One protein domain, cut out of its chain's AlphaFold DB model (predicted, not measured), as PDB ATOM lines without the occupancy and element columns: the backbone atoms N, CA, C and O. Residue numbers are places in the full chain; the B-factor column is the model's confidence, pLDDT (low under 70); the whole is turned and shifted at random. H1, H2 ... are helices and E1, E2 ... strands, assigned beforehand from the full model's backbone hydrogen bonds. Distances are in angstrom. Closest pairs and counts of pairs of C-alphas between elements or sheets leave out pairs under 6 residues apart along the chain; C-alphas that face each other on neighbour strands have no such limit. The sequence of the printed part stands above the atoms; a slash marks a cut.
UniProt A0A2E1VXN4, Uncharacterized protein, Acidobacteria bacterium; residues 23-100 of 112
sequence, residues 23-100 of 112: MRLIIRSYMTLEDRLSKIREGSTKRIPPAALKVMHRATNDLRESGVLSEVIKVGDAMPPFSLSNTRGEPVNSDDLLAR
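What this domain is: This is residues 23 to 100 of the 112 residues of an uncharacterized protein of Acidobacteria bacterium (UniProt A0A2E1VXN4). H1 and H2 follow each other along one arm, H3 folds back from H2 as a V, and a long link, residues 66 to 82, crosses to a small head of hairpin E1-E2 with short H4, leaving the middle open. The 78 printed residues, with named elements H1, H2, H3, E1, E2, H4 in chain order, are mostly helix, extended, with radius of gyration of the C-alphas 20.0 A and spans 47 by 45 by 30 A.

How they stand to each other: H1, residues 23 to 29, is apart from H2, residues 33 to 47. H2 is close to but not clearly touching H3, residues 50 to 65, at a steep tilt of 44 degrees, opposite ways; their closest C-alphas, Thr 45 and Leu 53, are 7.2 A apart. E1, residues 83 to 85, and E2, residues 91 to 93, form an antiparallel hairpin; N 84 and O 92, 3.0 A apart, are within hydrogen-bond range. H4, residues 94 to 98, is apart from H3. Every O i to N i+4 pair is within range in H1, H3 and H4, and 10 of 11 in H2.

Where its parts are: H1 begins at C-alpha 23 (67.366, -27.020, -112.929); H2 measures 21.6 A, H3 22.3 A; H4 ends at C-alpha 98 (33.249, -17.617, -103.610).

The domain as a whole: The printed part has no cut; residues 23 to 30 have pLDDT under 70.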
ATOM      1  N   MET A  23      68.729 -27.438-112.596       60.00
ATOM      2  CA  MET A  23      67.366 -27.020-112.929       60.00
ATOM      3  C   MET A  23      67.018 -25.648-112.330       60.00
ATOM      4  O   MET A  23      66.415 -24.817-113.005       60.00
ATOM      5  N   ARG A  24      67.480 -25.342-111.109       59.50
ATOM      6  CA  ARG A  24      67.359 -23.997-110.514       59.50
ATOM      7  C   ARG A  24      68.163 -22.929-111.266       59.50
ATOM      8  O   ARG A  24      67.670 -21.814-111.425       59.50
ATOM      9  N   LEU A  25      69.371 -23.246-111.736       60.00
ATOM     10  CA  LEU A  25      70.175 -22.339-112.568       60.00
ATOM     11  C   LEU A  25      69.572 -22.143-113.971       60.00
ATOM     12  O   LEU A  25      69.599 -21.029-114.496       60.00
ATOM     13  N   ILE A  26      68.971 -23.186-114.549       59.62
ATOM     14  CA  ILE A  26      68.279 -23.137-115.848       59.62
ATOM     15  C   ILE A  26      67.000 -22.289-115.760       59.62
ATOM     16  O   ILE A  26      66.758 -21.439-116.612       59.62
ATOM     17  N   ILE A  27      66.208 -22.427-114.690       55.41
ATOM     18  CA  ILE A  27      65.014 -21.587-114.471       55.41
ATOM     19  C   ILE A  27      65.401 -20.108-114.300       55.41
ATOM     20  O   ILE A  27      64.696 -19.222-114.776       55.41
ATOM     21  N   ARG A  28      66.556 -19.829-113.684       56.88
ATOM     22  CA  ARG A  28      67.090 -18.470-113.502       56.88
ATOM     23  C   ARG A  28      67.701 -17.860-114.778       56.88
ATOM     24  O   ARG A  28      67.924 -16.655-114.807       56.88
ATOM     25  N   SER A  29      67.971 -18.659-115.814       59.31
ATOM     26  CA  SER A  29      68.544 -18.203-117.097       59.31
ATOM     27  C   SER A  29      67.504 -17.963-118.197       59.31
ATOM     28  O   SER A  29      67.847 -17.471-119.272       59.31
ATOM     29  N   TYR A  30      66.220 -18.210-117.927       69.88
ATOM     30  CA  TYR A  30      65.141 -17.701-118.767       69.88
ATOM     31  C   TYR A  30      64.904 -16.216-118.481       69.88
ATOM     32  O   TYR A  30      64.769 -15.823-117.325       69.88
ATOM     33  N   MET A  31      64.816 -15.399-119.541       79.94
ATOM     34  CA  MET A  31      64.389 -13.999-119.436       79.94
ATOM     35  C   MET A  31      63.149 -13.896-118.548       79.94
ATOM     36  O   MET A  31      62.115 -14.505-118.862       79.94
ATOM     37  N   THR A  32      63.253 -13.094-117.495       89.50
ATOM     38  CA  THR A  32      62.133 -12.821-116.602       89.50
ATOM     39  C   THR A  32      61.025 -12.085-117.357       89.50
ATOM     40  O   THR A  32      61.233 -11.535-118.445       89.50
ATOM     41  N   LEU A  33      59.816 -12.065-116.793       84.25
ATOM     42  CA  LEU A  33      58.742 -11.238-117.338       84.25
ATOM     43  C   LEU A  33      59.168  -9.762-117.402       84.25
ATOM     44  O   LEU A  33      58.916  -9.108-118.408       84.25
ATOM     45  N   GLU A  34      59.882  -9.284-116.383       88.25
ATOM     46  CA  GLU A  34      60.423  -7.924-116.341       88.25
ATOM     47  C   GLU A  34      61.382  -7.662-117.508       88.25
ATOM     48  O   GLU A  34      61.211  -6.692-118.245       88.25
ATOM     49  N   ASP A  35      62.314  -8.582-117.775       90.94
ATOM     50  CA  ASP A  35      63.240  -8.452-118.908       90.94
ATOM     51  C   ASP A  35      62.492  -8.374-120.245       90.94
ATOM     52  O   ASP A  35      62.870  -7.624-121.149       90.94
ATOM     53  N   ARG A  36      61.416  -9.160-120.398       88.44
ATOM     54  CA  ARG A  36      60.582  -9.140-121.610       88.44
ATOM     55  C   ARG A  36      59.843  -7.814-121.749       88.44
ATOM     56  O   ARG A  36      59.847  -7.234-122.835       88.44
ATOM     57  N   LEU A  37      59.235  -7.326-120.669       90.62
ATOM     58  CA  LEU A  37      58.496  -6.064-120.654       90.62
ATOM     59  C   LEU A  37      59.415  -4.866-120.916       90.62
ATOM     60  O   LEU A  37      59.050  -3.983-121.694       90.62
ATOM     61  N   SER A  38      60.625  -4.873-120.354       90.44
ATOM     62  CA  SER A  38      61.627  -3.835-120.602       90.44
ATOM     63  C   SER A  38      61.993  -3.751-122.087       90.44
ATOM     64  O   SER A  38      61.895  -2.682-122.695       90.44
ATOM     65  N   LYS A  39      62.274  -4.892-122.734       90.81
ATOM     66  CA  LYS A  39      62.566  -4.925-124.179       90.81
ATOM     67  C   LYS A  39      61.410  -4.399-125.034       90.81
ATOM     68  O   LYS A  39      61.647  -3.685-126.011       90.81
ATOM     69  N   ILE A  40      60.163  -4.719-124.678       89.19
ATOM     70  CA  ILE A  40      58.973  -4.199-125.375       89.19
ATOM     71  C   ILE A  40      58.888  -2.675-125.232       89.19
ATOM     72  O   ILE A  40      58.625  -1.971-126.214       89.19
ATOM     73  N   ARG A  41      59.140  -2.151-124.027       87.62
ATOM     74  CA  ARG A  41      59.127  -0.712-123.748       87.62
ATOM     75  C   ARG A  41      60.207   0.020-124.545       87.62
ATOM     76  O   ARG A  41      59.886   0.981-125.241       87.62
ATOM     77  N   GLU A  42      61.446  -0.465-124.517       90.00
ATOM     78  CA  GLU A  42      62.562   0.107-125.282       90.00
ATOM     79  C   GLU A  42      62.295   0.106-126.793       90.00
ATOM     80  O   GLU A  42      62.518   1.110-127.475       90.00
ATOM     81  N   GLY A  43      61.781  -1.007-127.326       88.75
ATOM     82  CA  GLY A  43      61.416  -1.115-128.740       88.75
ATOM     83  C   GLY A  43      60.302  -0.144-129.139       88.75
ATOM     84  O   GLY A  43      60.312   0.400-130.243       88.75
ATOM     85  N   SER A  44      59.364   0.119-128.228       85.00
ATOM     86  CA  SER A  44      58.269   1.067-128.445       85.00
ATOM     87  C   SER A  44      58.770   2.511-128.484       85.00
ATOM     88  O   SER A  44      58.418   3.249-129.401       85.00
ATOM     89  N   THR A  45      59.661   2.903-127.567       84.19
ATOM     90  CA  THR A  45      60.236   4.261-127.533       84.19
ATOM     91  C   THR A  45      60.975   4.625-128.822       84.19
ATOM     92  O   THR A  45      60.920   5.773-129.248       84.19
ATOM     93  N   LYS A  46      61.618   3.656-129.486       87.75
ATOM     94  CA  LYS A  46      62.315   3.877-130.767       87.75
ATOM     95  C   LYS A  46      61.371   4.097-131.954       87.75
ATOM     96  O   LYS A  46      61.781   4.681-132.950       87.75
ATOM     97  N   ARG A  47      60.136   3.592-131.876       90.44
ATOM     98  CA  ARG A  47      59.158   3.611-132.979       90.44
ATOM     99  C   ARG A  47      58.136   4.739-132.864       90.44
ATOM    100  O   ARG A  47      57.591   5.162-133.877       90.44
ATOM    101  N   ILE A  48      57.830   5.179-131.646       91.00
ATOM    102  CA  ILE A  48      56.795   6.184-131.389       91.00
ATOM    103  C   ILE A  48      57.360   7.588-131.664       91.00
ATOM    104  O   ILE A  48      58.418   7.926-131.129       91.00
ATOM    105  N   PRO A  49      56.662   8.441-132.440       95.44
ATOM    106  CA  PRO A  49      57.093   9.815-132.672       95.44
ATOM    107  C   PRO A  49      57.278  10.602-131.360       95.44
ATOM    108  O   PRO A  49      56.442  10.476-130.459       95.44
ATOM    109  N   PRO A  50      58.293  11.485-131.248       93.00
ATOM    110  CA  PRO A  50      58.608  12.176-129.992       93.00
ATOM    111  C   PRO A  50      57.438  12.956-129.376       93.00
ATOM    112  O   PRO A  50      57.258  12.957-128.159       93.00
ATOM    113  N   ALA A  51      56.610  13.596-130.209       94.50
ATOM    114  CA  ALA A  51      55.441  14.338-129.744       94.50
ATOM    115  C   ALA A  51      54.393  13.418-129.092       94.50
ATOM    116  O   ALA A  51      53.903  13.720-128.004       94.50
ATOM    117  N   ALA A  52      54.102  12.270-129.709       93.88
ATOM    118  CA  ALA A  52      53.180  11.278-129.159       93.88
ATOM    119  C   ALA A  52      53.739  10.646-127.876       93.88
ATOM    120  O   ALA A  52      53.023  10.530-126.882       93.88
ATOM    121  N   LEU A  53      55.039  10.329-127.857       92.69
ATOM    122  CA  LEU A  53      55.722   9.812-126.671       92.69
ATOM    123  C   LEU A  53      55.591  10.783-125.484       92.69
ATOM    124  O   LEU A  53      55.296  10.368-124.363       92.69
ATOM    125  N   LYS A  54      55.748  12.089-125.732       94.94
ATOM    126  CA  LYS A  54      55.593  13.133-124.711       94.94
ATOM    127  C   LYS A  54      54.172  13.180-124.140       94.94
ATOM    128  O   LYS A  54      54.023  13.328-122.929       94.94
ATOM    129  N   VAL A  55      53.147  13.028-124.981       96.31
ATOM    130  CA  VAL A  55      51.743  12.955-124.533       96.31
ATOM    131  C   VAL A  55      51.511  11.716-123.667       96.31
ATOM    132  O   VAL A  55      50.953  11.838-122.581       96.31
ATOM    133  N   MET A  56      51.995  10.545-124.092       92.62
ATOM    134  CA  MET A  56      51.867   9.301-123.320       92.62
ATOM    135  C   MET A  56      52.537   9.403-121.946       92.62
ATOM    136  O   MET A  56      51.952   9.006-120.936       92.62
ATOM    137  N   HIS A  57      53.753   9.955-121.893       93.38
ATOM    138  CA  HIS A  57      54.458  10.177-120.632       93.38
ATOM    139  C   HIS A  57      53.725  11.162-119.727       93.38
ATOM    140  O   HIS A  57      53.582  10.875-118.543       93.38
ATOM    141  N   ARG A  58      53.211  12.271-120.277       96.69
ATOM    142  CA  ARG A  58      52.405  13.222-119.504       96.69
ATOM    143  C   ARG A  58      51.178  12.538-118.904       96.69
ATOM    144  O   ARG A  58      51.044  12.546-117.694       96.69
ATOM    145  N   ALA A  59      50.361  11.865-119.713       95.44
ATOM    146  CA  ALA A  59      49.155  11.194-119.224       95.44
ATOM    147  C   ALA A  59      49.457  10.146-118.135       95.44
ATOM    148  O   ALA A  59      48.700   9.992-117.180       95.44
ATOM    149  N   THR A  60      50.588   9.442-118.254       93.19
ATOM    150  CA  THR A  60      51.041   8.490-117.228       93.19
ATOM    151  C   THR A  60      51.423   9.200-115.927       93.19
ATOM    152  O   THR A  60      51.098   8.705-114.850       93.19
ATOM    153  N   ASN A  61      52.116  10.338-116.016       95.44
ATOM    154  CA  ASN A  61      52.498  11.128-114.847       95.44
ATOM    155  C   ASN A  61      51.275  11.754-114.175       95.44
ATOM    156  O   ASN A  61      51.132  11.598-112.969       95.44
ATOM    157  N   ASP A  62      50.360  12.340-114.948       96.38
ATOM    158  CA  ASP A  62      49.118  12.928-114.437       96.38
ATOM    159  C   ASP A  62      48.307  11.882-113.646       96.38
ATOM    160  O   ASP A  62      47.820  12.154-112.550       96.38
ATOM    161  N   LEU A  63      48.223  10.640-114.146       93.69
ATOM    162  CA  LEU A  63      47.569   9.539-113.431       93.69
ATOM    163  C   LEU A  63      48.303   9.145-112.141       93.69
ATOM    164  O   LEU A  63      47.681   8.698-111.183       93.69
ATOM    165  N   ARG A  64      49.629   9.272-112.110       91.19
ATOM    166  CA  ARG A  64      50.439   8.965-110.927       91.19
ATOM    167  C   ARG A  64      50.278  10.040-109.851       91.19
ATOM    168  O   ARG A  64      50.244   9.719-108.667       91.19
ATOM    169  N   GLU A  65      50.175  11.292-110.283       95.50
ATOM    170  CA  GLU A  65      50.005  12.478-109.443       95.50
ATOM    171  C   GLU A  65      48.558  12.669-108.972       95.50
ATOM    172  O   GLU A  65      48.340  13.318-107.953       95.50
ATOM    173  N   SER A  66      47.573  12.053-109.636       95.75
ATOM    174  CA  SER A  66      46.155  12.136-109.248       95.75
ATOM    175  C   SER A  66      45.844  11.547-107.869       95.75
ATOM    176  O   SER A  66      44.761  11.765-107.337       95.75
ATOM    177  N   GLY A  67      46.767  10.765-107.302       93.50
ATOM    178  CA  GLY A  67      46.576  10.077-106.031       93.50
ATOM    179  C   GLY A  67      45.813   8.758-106.141       93.50
ATOM    180  O   GLY A  67      45.801   8.023-105.164       93.50
ATOM    181  N   VAL A  68      45.278   8.384-107.313       91.94
ATOM    182  CA  VAL A  68      44.456   7.165-107.482       91.94
ATOM    183  C   VAL A  68      45.157   5.888-107.008       91.94
ATOM    184  O   VAL A  68      44.516   4.958-106.535       91.94
ATOM    185  N   LEU A  69      46.491   5.842-107.082       88.12
ATOM    186  CA  LEU A  69      47.287   4.693-106.646       88.12
ATOM    187  C   LEU A  69      47.222   4.431-105.132       88.12
ATOM    188  O   LEU A  69      47.551   3.325-104.711       88.12
ATOM    189  N   SER A  70      46.825   5.413-104.316       89.12
ATOM    190  CA  SER A  70      46.636   5.216-102.874       89.12
ATOM    191  C   SER A  70      45.362   4.424-102.553       89.12
ATOM    192  O   SER A  70      45.302   3.787-101.502       89.12
ATOM    193  N   GLU A  71      44.395   4.418-103.474       88.06
ATOM    194  CA  GLU A  71      43.091   3.757-103.348       88.06
ATOM    195  C   GLU A  71      43.061   2.369-104.010       88.06
ATOM    196  O   GLU A  71      42.075   1.640-103.907       88.06
ATOM    197  N   VAL A  72      44.138   1.979-104.701       90.38
ATOM    198  CA  VAL A  72      44.230   0.670-105.355       90.38
ATOM    199  C   VAL A  72      44.511  -0.417-104.320       90.38
ATOM    200  O   VAL A  72      45.385  -0.277-103.462       90.38
ATOM    201  N   ILE A  73      43.806  -1.540-104.459       90.75
ATOM    202  CA  ILE A  73      44.045  -2.754-103.678       90.75
ATOM    203  C   ILE A  73      45.498  -3.244-103.806       90.75
ATOM    204  O   ILE A  73      46.066  -3.282-104.902       90.75
ATOM    205  N   LYS A  74      46.108  -3.649-102.690       90.62
ATOM    206  CA  LYS A  74      47.494  -4.124-102.632       90.62
ATOM    207  C   LYS A  74      47.559  -5.646-102.565       90.62
ATOM    208  O   LYS A  74      46.582  -6.345-102.316       90.62
ATOM    209  N   VAL A  75      48.755  -6.184-102.796       90.62
ATOM    210  CA  VAL A  75      48.998  -7.623-102.656       90.62
ATOM    211  C   VAL A  75      48.749  -8.044-101.208       90.62
ATOM    212  O   VAL A  75      49.370  -7.504-100.296       90.62
ATOM    213  N   GLY A  76      47.878  -9.036-101.024       92.25
ATOM    214  CA  GLY A  76      47.494  -9.564 -99.713       92.25
ATOM    215  C   GLY A  76      46.208  -8.962 -99.147       92.25
ATOM    216  O   GLY A  76      45.631  -9.552 -98.237       92.25
ATOM    217  N   ASP A  77      45.726  -7.852 -99.705       92.62
ATOM    218  CA  ASP A  77      44.430  -7.292 -99.333       92.62
ATOM    219  C   ASP A  77      43.288  -8.197 -99.826       92.62
ATOM    220  O   ASP A  77      43.394  -8.890-100.846       92.62
ATOM    221  N   ALA A  78      42.162  -8.170 -99.112       90.38
ATOM    222  CA  ALA A  78      40.950  -8.857 -99.540       90.38
ATOM    223  C   ALA A  78      40.346  -8.158-100.768       90.38
ATOM    224  O   ALA A  78      40.140  -6.945-100.753       90.38
ATOM    225  N   MET A  79      40.029  -8.923-101.819       89.31
ATOM    226  CA  MET A  79      39.368  -8.385-103.011       89.31
ATOM    227  C   MET A  79      37.994  -7.808-102.634       89.31
ATOM    228  O   MET A  79      37.212  -8.528-102.008       89.31
ATOM    229  N   PRO A  80      37.669  -6.551-103.005       91.38
ATOM    230  CA  PRO A  80      36.362  -5.984-102.721       91.38
ATOM    231  C   PRO A  80      35.274  -6.800-103.422       91.38
ATOM    232  O   PRO A  80      35.508  -7.288-104.539       91.38
ATOM    233  N   PRO A  81      34.089  -6.939-102.807       94.56
ATOM    234  CA  PRO A  81      32.984  -7.604-103.466       94.56
ATOM    235  C   PRO A  81      32.599  -6.834-104.732       94.56
ATOM    236  O   PRO A  81      32.660  -5.602-104.776       94.56
ATOM    237  N   PHE A  82      32.198  -7.561-105.768       93.81
ATOM    238  CA  PHE A  82      31.748  -6.971-107.023       93.81
ATOM    239  C   PHE A  82      30.427  -7.584-107.475       93.81
ATOM    240  O   PHE A  82      30.142  -8.750-107.209       93.81
ATOM    241  N   SER A  83      29.661  -6.791-108.222       96.62
ATOM    242  CA  SER A  83      28.520  -7.249-109.008       96.62
ATOM    243  C   SER A  83      28.697  -6.729-110.429       96.62
ATOM    244  O   SER A  83      28.696  -5.520-110.658       96.62
ATOM    245  N   LEU A  84      28.949  -7.635-111.372       94.81
ATOM    246  CA  LEU A  84      29.211  -7.300-112.772       94.81
ATOM    247  C   LEU A  84      28.245  -8.060-113.673       94.81
ATOM    248  O   LEU A  84      27.994  -9.245-113.463       94.81
ATOM    249  N   SER A  85      27.729  -7.398-114.706       96.44
ATOM    250  CA  SER A  85      26.917  -8.069-115.720       96.44
ATOM    251  C   SER A  85      27.782  -8.983-116.586       96.44
ATOM    252  O   SER A  85      28.828  -8.574-117.094       96.44
ATOM    253  N   ASN A  86      27.330 -10.216-116.798       93.81
ATOM    254  CA  ASN A  86      27.926 -11.110-117.783       93.81
ATOM    255  C   ASN A  86      27.523 -10.711-119.218       93.81
ATOM    256  O   ASN A  86      26.780  -9.756-119.445       93.81
ATOM    257  N   THR A  87      27.975 -11.475-120.215       92.06
ATOM    258  CA  THR A  87      27.690 -11.209-121.638       92.06
ATOM    259  C   THR A  87      26.209 -11.315-122.020       92.06
ATOM    260  O   THR A  87      25.838 -10.883-123.105       92.06
ATOM    261  N   ARG A  88      25.363 -11.896-121.160       96.44
ATOM    262  CA  ARG A  88      23.902 -11.945-121.318       96.44
ATOM    263  C   ARG A  88      23.186 -10.819-120.561       96.44
ATOM    264  O   ARG A  88      21.965 -10.760-120.586       96.44
ATOM    265  N   GLY A  89      23.928  -9.937-119.890       96.38
ATOM    266  CA  GLY A  89      23.380  -8.874-119.048       96.38
ATOM    267  C   GLY A  89      22.968  -9.335-117.647       96.38
ATOM    268  O   GLY A  89      22.489  -8.522-116.862       96.38
ATOM    269  N   GLU A  90      23.164 -10.609-117.305       97.12
ATOM    270  CA  GLU A  90      22.798 -11.135-115.988       97.12
ATOM    271  C   GLU A  90      23.840 -10.694-114.949       97.12
ATOM    272  O   GLU A  90      25.043 -10.824-115.214       97.12
ATOM    273  N   PRO A  91      23.424 -10.198-113.771       97.12
ATOM    274  CA  PRO A  91      24.355  -9.827-112.717       97.12
ATOM    275  C   PRO A  91      25.056 -11.067-112.146       97.12
ATOM    276  O   PRO A  91      24.425 -12.085-111.862       97.12
ATOM    277  N   VAL A  92      26.367 -10.965-111.958       96.44
ATOM    278  CA  VAL A  92      27.212 -11.974-111.315       96.44
ATOM    279  C   VAL A  92      27.876 -11.337-110.101       96.44
ATOM    280  O   VAL A  92      28.645 -10.387-110.252       96.44
ATOM    281  N   ASN A  93      27.597 -11.876-108.911       97.06
ATOM    282  CA  ASN A  93      28.177 -11.404-107.654       97.06
ATOM    283  C   ASN A  93      29.396 -12.246-107.260       97.06
ATOM    284  O   ASN A  93      29.377 -13.473-107.378       97.06
ATOM    285  N   SER A  94      30.439 -11.603-106.740       96.25
ATOM    286  CA  SER A  94      31.638 -12.282-106.232       96.25
ATOM    287  C   SER A  94      31.338 -13.272-105.110       96.25
ATOM    288  O   SER A  94      31.941 -14.343-105.065       96.25
ATOM    289  N   ASP A  95      30.399 -12.939-104.226       96.06
ATOM    290  CA  ASP A  95      30.100 -13.731-103.030       96.06
ATOM    291  C   ASP A  95      29.450 -15.070-103.406       96.06
ATOM    292  O   ASP A  95      29.824 -16.119-102.883       96.06
ATOM    293  N   ASP A  96      28.573 -15.052-104.415       96.38
ATOM    294  CA  ASP A  96      27.948 -16.251-104.981       96.38
ATOM    295  C   ASP A  96      28.971 -17.175-105.660       96.38
ATOM    296  O   ASP A  96      28.774 -18.392-105.714       96.38
ATOM    297  N   LEU A  97      30.048 -16.607-106.218       95.62
ATOM    298  CA  LEU A  97      31.145 -17.368-106.818       95.62
ATOM    299  C   LEU A  97      32.047 -17.972-105.739       95.62
ATOM    300  O   LEU A  97      32.360 -19.159-105.807       95.62
ATOM    301  N   LEU A  98      32.413 -17.181-104.728       95.56
ATOM    302  CA  LEU A  98      33.249 -17.617-103.610       95.56
ATOM    303  C   LEU A  98      32.578 -18.711-102.770       95.56
ATOM    304  O   LEU A  98      33.253 -19.636-102.321       95.56
ATOM    305  N   ALA A  99      31.252 -18.670-102.620       96.88
ATOM    306  CA  ALA A  99      30.488 -19.724-101.951       96.88
ATOM    307  C   ALA A  99      30.609 -21.098-102.643       96.88
ATOM    308  O   ALA A  99      30.394 -22.131-102.009       96.88
ATOM    309  N   ARG A 100      30.964 -21.130-103.936       96.69
ATOM    310  CA  ARG A 100      31.155 -22.367-104.716       96.69
ATOM    311  C   ARG A 100      32.589 -22.889-104.659       96.69
ATOM    312  O   ARG A 100      32.823 -24.037-105.031       96.69
TER     313      ARG A 100